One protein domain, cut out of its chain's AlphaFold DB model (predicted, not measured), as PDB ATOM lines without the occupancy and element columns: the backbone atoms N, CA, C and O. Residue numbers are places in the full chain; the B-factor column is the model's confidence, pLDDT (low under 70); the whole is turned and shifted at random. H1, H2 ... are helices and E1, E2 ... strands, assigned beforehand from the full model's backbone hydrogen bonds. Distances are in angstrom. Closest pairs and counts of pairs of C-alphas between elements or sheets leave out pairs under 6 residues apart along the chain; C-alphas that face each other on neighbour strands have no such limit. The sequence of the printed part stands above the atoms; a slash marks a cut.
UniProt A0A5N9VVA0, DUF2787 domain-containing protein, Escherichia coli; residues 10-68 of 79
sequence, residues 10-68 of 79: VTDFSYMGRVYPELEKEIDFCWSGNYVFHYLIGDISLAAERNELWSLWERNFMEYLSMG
ATOM      1  N   VAL A  10     -24.799 -28.333 -40.613       98.25
ATOM      2  CA  VAL A  10     -23.896 -29.330 -40.039       98.25
ATOM      3  C   VAL A  10     -24.314 -30.692 -40.582       98.25
ATOM      4  O   VAL A  10     -25.453 -31.106 -40.375       98.25
ATOM      5  N   THR A  11     -23.395 -31.393 -41.242       98.44
ATOM      6  CA  THR A  11     -23.667 -32.703 -41.849       98.44
ATOM      7  C   THR A  11     -22.714 -33.754 -41.294       98.44
ATOM      8  O   THR A  11     -21.494 -33.573 -41.320       98.44
ATOM      9  N   ASP A  12     -23.275 -34.859 -40.813       98.38
ATOM     10  CA  ASP A  12     -22.557 -36.074 -40.432       98.38
ATOM     11  C   ASP A  12     -22.637 -37.097 -41.575       98.38
ATOM     12  O   ASP A  12     -23.692 -37.276 -42.192       98.38
ATOM     13  N   PHE A  13     -21.523 -37.766 -41.861       98.31
ATOM     14  CA  PHE A  13     -21.395 -38.705 -42.970       98.31
ATOM     15  C   PHE A  13     -21.013 -40.093 -42.475       98.31
ATOM     16  O   PHE A  13     -20.145 -40.250 -41.613       98.31
ATOM     17  N   SER A  14     -21.571 -41.122 -43.104       97.38
ATOM     18  CA  SER A  14     -21.137 -42.499 -42.881       97.38
ATOM     19  C   SER A  14     -21.118 -43.309 -44.176       97.38
ATOM     20  O   SER A  14     -21.693 -42.923 -45.193       97.38
ATOM     21  N   TYR A  15     -20.372 -44.415 -44.161       97.50
ATOM     22  CA  TYR A  15     -20.288 -45.317 -45.306       97.50
ATOM     23  C   TYR A  15     -21.545 -46.184 -45.391       97.50
ATOM     24  O   TYR A  15     -21.788 -47.010 -44.509       97.50
ATOM     25  N   MET A  16     -22.300 -46.039 -46.477       96.62
ATOM     26  CA  MET A  16     -23.553 -46.755 -46.715       96.62
ATOM     27  C   MET A  16     -23.408 -47.810 -47.804       96.62
ATOM     28  O   MET A  16     -22.746 -47.602 -48.815       96.62
ATOM     29  N   GLY A  17     -24.080 -48.948 -47.615       93.25
ATOM     30  CA  GLY A  17     -24.058 -50.076 -48.547       93.25
ATOM     31  C   GLY A  17     -23.107 -51.204 -48.130       93.25
ATOM     32  O   GLY A  17     -22.210 -51.040 -47.310       93.25
ATOM     33  N   ARG A  18     -23.337 -52.410 -48.667       92.38
ATOM     34  CA  ARG A  18     -22.542 -53.612 -48.333       92.38
ATOM     35  C   ARG A  18     -21.406 -53.898 -49.306       92.38
ATOM     36  O   ARG A  18     -20.387 -54.447 -48.904       92.38
ATOM     37  N   VAL A  19     -21.614 -53.612 -50.583       95.25
ATOM     38  CA  VAL A  19     -20.672 -53.917 -51.662       95.25
ATOM     39  C   VAL A  19     -20.374 -52.594 -52.345       95.25
ATOM     40  O   VAL A  19     -21.288 -52.009 -52.910       95.25
ATOM     41  N   TYR A  20     -19.123 -52.137 -52.240       95.00
ATOM     42  CA  TYR A  20     -18.679 -50.789 -52.631       95.00
ATOM     43  C   TYR A  20     -19.427 -49.677 -51.879       95.00
ATOM     44  O   TYR A  20     -20.241 -48.981 -52.477       95.00
ATOM     45  N   PRO A  21     -19.203 -49.537 -50.560       96.94
ATOM     46  CA  PRO A  21     -19.887 -48.507 -49.799       96.94
ATOM     47  C   PRO A  21     -19.435 -47.109 -50.224       96.94
ATOM     48  O   PRO A  21     -18.242 -46.867 -50.424       96.94
ATOM     49  N   GLU A  22     -20.388 -46.189 -50.300       98.00
ATOM     50  CA  GLU A  22     -20.153 -44.781 -50.619       98.00
ATOM     51  C   GLU A  22     -20.362 -43.918 -49.375       98.00
ATOM     52  O   GLU A  22     -21.021 -44.331 -48.416       98.00
ATOM     53  N   LEU A  23     -19.731 -42.744 -49.359       97.94
ATOM     54  CA  LEU A  23     -19.866 -41.800 -48.259       97.94
ATOM     55  C   LEU A  23     -21.154 -40.998 -48.456       97.94
ATOM     56  O   LEU A  23     -21.251 -40.213 -49.396       97.94
ATOM     57  N   GLU A  24     -22.112 -41.185 -47.557       97.75
ATOM     58  CA  GLU A  24     -23.454 -40.614 -47.654       97.75
ATOM     59  C   GLU A  24     -23.801 -39.806 -46.404       97.75
ATOM     60  O   GLU A  24     -23.205 -39.993 -45.338       97.75
ATOM     61  N   LYS A  25     -24.786 -38.910 -46.529       97.50
ATOM     62  CA  LYS A  25     -25.299 -38.125 -45.397       97.50
ATOM     63  C   LYS A  25     -26.064 -39.037 -44.440       97.50
ATOM     64  O   LYS A  25     -27.106 -39.575 -44.809       97.50
ATOM     65  N   GLU A  26     -25.567 -39.173 -43.213       98.00
ATOM     66  CA  GLU A  26     -26.248 -39.907 -42.141       98.00
ATOM     67  C   GLU A  26     -27.216 -38.985 -41.396       98.00
ATOM     68  O   GLU A  26     -28.397 -39.312 -41.268       98.00
ATOM     69  N   ILE A  27     -26.740 -37.805 -40.982       98.44
ATOM     70  CA  ILE A  27     -27.535 -36.753 -40.334       98.44
ATOM     71  C   ILE A  27     -27.208 -35.411 -40.991       98.44
ATOM     72  O   ILE A  27     -26.045 -35.122 -41.266       98.44
ATOM     73  N   ASP A  28     -28.214 -34.573 -41.222       98.56
ATOM     74  CA  ASP A  28     -28.029 -33.237 -41.790       98.56
ATOM     75  C   ASP A  28     -28.902 -32.222 -41.049       98.56
ATOM     76  O   ASP A  28     -30.128 -32.304 -41.102       98.56
ATOM     77  N   PHE A  29     -28.285 -31.280 -40.338       98.44
ATOM     78  CA  PHE A  29     -28.952 -30.147 -39.698       98.44
ATOM     79  C   PHE A  29     -28.752 -28.914 -40.579       98.44
ATOM     80  O   PHE A  29     -27.643 -28.396 -40.659       98.44
ATOM     81  N   CYS A  30     -29.804 -28.422 -41.234       97.88
ATOM     82  CA  CYS A  30     -29.709 -27.294 -42.159       97.88
ATOM     83  C   CYS A  30     -30.601 -26.136 -41.698       97.88
ATOM     84  O   CYS A  30     -31.830 -26.184 -41.808       97.88
ATOM     85  N   TRP A  31     -29.981 -25.067 -41.191       96.56
ATOM     86  CA  TRP A  31     -30.688 -23.878 -40.708       96.56
ATOM     87  C   TRP A  31     -31.164 -22.998 -41.860       96.56
ATOM     88  O   TRP A  31     -32.292 -22.507 -41.815       96.56
ATOM     89  N   SER A  32     -30.357 -22.833 -42.909       95.62
ATOM     90  CA  SER A  32     -30.746 -22.063 -44.098       95.62
ATOM     91  C   SER A  32     -31.893 -22.716 -44.874       95.62
ATOM     92  O   SER A  32     -32.777 -22.021 -45.373       95.62
ATOM     93  N   GLY A  33     -31.911 -24.052 -44.927       95.75
ATOM     94  CA  GLY A  33     -32.970 -24.864 -45.530       95.75
ATOM     95  C   GLY A  33     -34.134 -25.199 -44.591       95.75
ATOM     96  O   GLY A  33     -35.152 -25.707 -45.055       95.75
ATOM     97  N   ASN A  34     -34.011 -24.908 -43.291       95.44
ATOM     98  CA  ASN A  34     -34.989 -25.208 -42.240       95.44
ATOM     99  C   ASN A  34     -35.436 -26.686 -42.190       95.44
ATOM    100  O   ASN A  34     -36.628 -26.988 -42.072       95.44
ATOM    101  N   TYR A  35     -34.482 -27.617 -42.237       97.12
ATOM    102  CA  TYR A  35     -34.762 -29.047 -42.095       97.12
ATOM    103  C   TYR A  35     -33.714 -29.759 -41.241       97.12
ATOM    104  O   TYR A  35     -32.600 -29.275 -41.039       97.12
ATOM    105  N   VAL A  36     -34.109 -30.923 -40.725       98.50
ATOM    106  CA  VAL A  36     -33.194 -31.909 -40.153       98.50
ATOM    107  C   VAL A  36     -33.512 -33.241 -40.807       98.50
ATOM    108  O   VAL A  36     -34.672 -33.649 -40.803       98.50
ATOM    109  N   PHE A  37     -32.505 -33.894 -41.366       98.38
ATOM    110  CA  PHE A  37     -32.623 -35.173 -42.056       98.38
ATOM    111  C   PHE A  37     -31.835 -36.248 -41.308       98.38
ATOM    112  O   PHE A  37     -30.747 -35.978 -40.801       98.38
ATOM    113  N   HIS A  38     -32.357 -37.472 -41.283       97.81
ATOM    114  CA  HIS A  38     -31.613 -38.667 -40.891       97.81
ATOM    115  C   HIS A  38     -31.841 -39.768 -41.930       97.81
ATOM    116  O   HIS A  38     -32.986 -40.039 -42.280       97.81
ATOM    117  N   TYR A  39     -30.789 -40.463 -42.370       96.31
ATOM    118  CA  TYR A  39     -30.847 -41.460 -43.452       96.31
ATOM    119  C   TYR A  39     -31.978 -42.504 -43.333       96.31
ATOM    120  O   TYR A  39     -32.601 -42.850 -44.334       96.31
ATOM    121  N   LEU A  40     -32.284 -42.989 -42.123       94.25
ATOM    122  CA  LEU A  40     -33.337 -43.990 -41.902       94.25
ATOM    123  C   LEU A  40     -34.752 -43.404 -41.791       94.25
ATOM    124  O   LEU A  40     -35.724 -44.125 -42.013       94.25
ATOM    125  N   ILE A  41     -34.877 -42.134 -41.402       95.25
ATOM    126  CA  ILE A  41     -36.159 -41.498 -41.053       95.25
ATOM    127  C   ILE A  41     -36.634 -40.560 -42.172       95.25
ATOM    128  O   ILE A  41     -37.836 -40.401 -42.378       95.25
ATOM    129  N   GLY A  42     -35.704 -39.966 -42.916       96.56
ATOM    130  CA  GLY A  42     -35.963 -38.829 -43.787       96.56
ATOM    131  C   GLY A  42     -35.996 -37.517 -43.002       96.56
ATOM    132  O   GLY A  42     -35.293 -37.360 -42.000       96.56
ATOM    133  N   ASP A  43     -36.815 -36.575 -43.469       97.81
ATOM    134  CA  ASP A  43     -36.978 -35.266 -42.838       97.81
ATOM    135  C   ASP A  43     -37.770 -35.368 -41.527       97.81
ATOM    136  O   ASP A  43     -38.907 -35.846 -41.481       97.81
ATOM    137  N   ILE A  44     -37.186 -34.853 -40.450       97.81
ATOM    138  CA  ILE A  44     -37.789 -34.819 -39.119       97.81
ATOM    139  C   ILE A  44     -38.659 -33.566 -39.000       97.81
ATOM    140  O   ILE A  44     -38.172 -32.433 -39.046       97.81
ATOM    141  N   SER A  45     -39.964 -33.763 -38.824       95.19
ATOM    142  CA  SER A  45     -40.944 -32.668 -38.807       95.19
ATOM    143  C   SER A  45     -41.141 -32.028 -37.429       95.19
ATOM    144  O   SER A  45     -41.419 -30.829 -37.335       95.19
ATOM    145  N   LEU A  46     -40.997 -32.796 -36.344       97.12
ATOM    146  CA  LEU A  46     -41.281 -32.320 -34.993       97.12
ATOM    147  C   LEU A  46     -40.078 -31.584 -34.406       97.12
ATOM    148  O   LEU A  46     -38.995 -32.140 -34.246       97.12
ATOM    149  N   ALA A  47     -40.282 -30.327 -34.007       96.12
ATOM    150  CA  ALA A  47     -39.217 -29.503 -33.440       96.12
ATOM    151  C   ALA A  47     -38.569 -30.117 -32.184       96.12
ATOM    152  O   ALA A  47     -37.364 -29.971 -32.005       96.12
ATOM    153  N   ALA A  48     -39.344 -30.817 -31.349       97.62
ATOM    154  CA  ALA A  48     -38.817 -31.512 -30.174       97.62
ATOM    155  C   ALA A  48     -37.804 -32.602 -30.565       97.62
ATOM    156  O   ALA A  48     -36.694 -32.606 -30.048       97.62
ATOM    157  N   GLU A  49     -38.139 -33.439 -31.551       97.56
ATOM    158  CA  GLU A  49     -37.261 -34.509 -32.045       97.56
ATOM    159  C   GLU A  49     -35.995 -33.944 -32.700       97.56
ATOM    160  O   GLU A  49     -34.894 -34.434 -32.452       97.56
ATOM    161  N   ARG A  50     -36.124 -32.856 -33.476       97.25
ATOM    162  CA  ARG A  50     -34.967 -32.144 -34.050       97.25
ATOM    163  C   ARG A  50     -34.003 -31.663 -32.962       97.25
ATOM    164  O   ARG A  50     -32.793 -31.819 -33.101       97.25
ATOM    165  N   ASN A  51     -34.541 -31.097 -31.881       96.81
ATOM    166  CA  ASN A  51     -33.746 -30.572 -30.772       96.81
ATOM    167  C   ASN A  51     -33.094 -31.686 -29.942       96.81
ATOM    168  O   ASN A  51     -31.952 -31.534 -29.503       96.81
ATOM    169  N   GLU A  52     -33.795 -32.799 -29.721       97.81
ATOM    170  CA  GLU A  52     -33.250 -33.969 -29.028       97.81
ATOM    171  C   GLU A  52     -32.103 -34.599 -29.822       97.81
ATOM    172  O   GLU A  52     -31.038 -34.860 -29.255       97.81
ATOM    173  N   LEU A  53     -32.279 -34.763 -31.139       97.94
ATOM    174  CA  LEU A  53     -31.235 -35.278 -32.020       97.94
ATOM    175  C   LEU A  53     -30.016 -34.350 -32.049       97.94
ATOM    176  O   LEU A  53     -28.895 -34.831 -31.896       97.94
ATOM    177  N   TRP A  54     -30.225 -33.033 -32.176       97.88
ATOM    178  CA  TRP A  54     -29.143 -32.044 -32.105       97.88
ATOM    179  C   TRP A  54     -28.366 -32.153 -30.791       97.88
ATOM    180  O   TRP A  54     -27.147 -32.286 -30.805       97.88
ATOM    181  N   SER A  55     -29.072 -32.162 -29.658       98.38
ATOM    182  CA  SER A  55     -28.442 -32.193 -28.332       98.38
ATOM    183  C   SER A  55     -27.622 -33.467 -28.111       98.38
ATOM    184  O   SER A  55     -26.570 -33.441 -27.468       98.38
ATOM    185  N   LEU A  56     -28.097 -34.603 -28.630       98.38
ATOM    186  CA  LEU A  56     -27.371 -35.866 -28.570       98.38
ATOM    187  C   LEU A  56     -26.130 -35.842 -29.467       98.38
ATOM    188  O   LEU A  56     -25.043 -36.198 -29.008       98.38
ATOM    189  N   TRP A  57     -26.298 -35.429 -30.722       98.38
ATOM    190  CA  TRP A  57     -25.223 -35.378 -31.705       98.38
ATOM    191  C   TRP A  57     -24.113 -34.412 -31.274       98.38
ATOM    192  O   TRP A  57     -22.951 -34.810 -31.219       98.38
ATOM    193  N   GLU A  58     -24.467 -33.186 -30.877       98.25
ATOM    194  CA  GLU A  58     -23.520 -32.143 -30.464       98.25
ATOM    195  C   GLU A  58     -22.683 -32.605 -29.270       98.25
ATOM    196  O   GLU A  58     -21.458 -32.484 -29.277       98.25
ATOM    197  N   ARG A  59     -23.323 -33.202 -28.256       98.56
ATOM    198  CA  ARG A  59     -22.618 -33.724 -27.081       98.56
ATOM    199  C   ARG A  59     -21.597 -34.794 -27.461       98.56
ATOM    200  O   ARG A  59     -20.449 -34.706 -27.033       98.56
ATOM    201  N   ASN A  60     -21.995 -35.766 -28.281       98.19
ATOM    202  CA  ASN A  60     -21.094 -36.825 -28.731       98.19
ATOM    203  C   ASN A  60     -19.938 -36.251 -29.566       98.19
ATOM    204  O   ASN A  60     -18.780 -36.590 -29.328       98.19
ATOM    205  N   PHE A  61     -20.229 -35.335 -30.495       97.62
ATOM    206  CA  PHE A  61     -19.218 -34.669 -31.315       97.62
ATOM    207  C   PHE A  61     -18.179 -33.937 -30.456       97.62
ATOM    208  O   PHE A  61     -16.974 -34.104 -30.662       97.62
ATOM    209  N   MET A  62     -18.627 -33.176 -29.453       98.00
ATOM    210  CA  MET A  62     -17.742 -32.452 -28.538       98.00
ATOM    211  C   MET A  62     -16.887 -33.399 -27.688       98.00
ATOM    212  O   MET A  62     -15.698 -33.131 -27.487       98.00
ATOM    213  N   GLU A  63     -17.444 -34.524 -27.229       98.50
ATOM    214  CA  GLU A  63     -16.682 -35.563 -26.528       98.50
ATOM    215  C   GLU A  63     -15.595 -36.163 -27.436       98.50
ATOM    216  O   GLU A  63     -14.419 -36.166 -27.064       98.50
ATOM    217  N   TYR A  64     -15.934 -36.579 -28.659       98.12
ATOM    218  CA  TYR A  64     -14.973 -37.142 -29.618       98.12
ATOM    219  C   TYR A  64     -13.888 -36.140 -30.029       98.12
ATOM    220  O   TYR A  64     -12.718 -36.510 -30.177       98.12
ATOM    221  N   LEU A  65     -14.248 -34.861 -30.160       97.25
ATOM    222  CA  LEU A  65     -13.293 -33.783 -30.389       97.25
ATOM    223  C   LEU A  65     -12.332 -33.639 -29.203       97.25
ATOM    224  O   LEU A  65     -11.121 -33.571 -29.407       97.25
ATOM    225  N   SER A  66     -12.845 -33.654 -27.968       97.88
ATOM    226  CA  SER A  66     -12.021 -33.568 -26.752       97.88
ATOM    227  C   SER A  66     -11.065 -34.757 -26.590       97.88
ATOM    228  O   SER A  66      -9.963 -34.604 -26.065       97.88
ATOM    229  N   MET A  67     -11.456 -35.928 -27.103       98.19
ATOM    230  CA  MET A  67     -10.638 -37.143 -27.141       98.19
ATOM    231  C   MET A  67      -9.568 -37.121 -28.247       98.19
ATOM    232  O   MET A  67      -8.751 -38.038 -28.319       98.19
ATOM    233  N   GLY A  68      -9.560 -36.106 -29.115       97.62
ATOM    234  CA  GLY A  68      -8.605 -35.984 -30.218       97.62
ATOM    235  C   GLY A  68      -8.858 -36.950 -31.378       97.62
ATOM    236  O   GLY A  68      -7.931 -37.244 -32.129       97.62
TER     237      GLY A  68
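AT A GLANCE: This is residues 10 to 68 of the 79 residues of the protein "DUF2787 domain-containing protein" of Escherichia coli (UniProt A0A5N9VVA0). One long helix, H1, crosses over one face of a small three-stranded antiparallel sheet whose other face is bare; past the sheet, residues 62 to 68 stick out free. The sheet is a meander, each strand the antiparallel neighbour of the one before, in the order E1, E2, E3, and the E1 and E2 hairpin makes its long part. The printed part has 59 residues, with three named strands and then one named helix along the chain, class mixed, helices and strands. It is only just loose, close to compact, with a radius of gyration of the C-alphas of 12.8 A and spans of 36 by 30 by 18 A.

HOW THE PARTS SIT: Start at E1, residues 10 to 16, which forms an antiparallel hairpin with E2, residues 22 to 30; look at N 12 and O 27, 2.8 A apart and within hydrogen-bond range. E2 bends by 59 degrees at residue 27. E2 also forms a hairpin with E3, residues 35 to 38, where N 28 and O 37 are within range at 2.9 A. H1, residues 47 to 66, is on the sheet at a height of 10.3 A, giving two layers, a helix on one face of a sheet. It runs across the strands, at 65 degrees to E3 on the local plane. The closest C-alphas of E3 and H1, those of Val 36 and Arg 50, are 6.4 A apart. Every O i to N i+4 pair in H1 is within hydrogen-bond range.

IN THESE COORDINATES: Find C-alpha 10 at (-23.896, -29.330, -40.039); from there E1 runs 18.7 A. E2 runs 21.6 A and E3 10.2 A. H1 runs 28.3 A from C-alpha 47 at (-39.217, -29.503, -33.440) to C-alpha 66 at (-12.021, -33.568, -26.752).

THE WHOLE: The C-alphas farthest apart, those of Val 19 and Ala 48, are 36.0 A from each other. The printed part has no cut, no link is long, and no printed residue is under 70 in pLDDT.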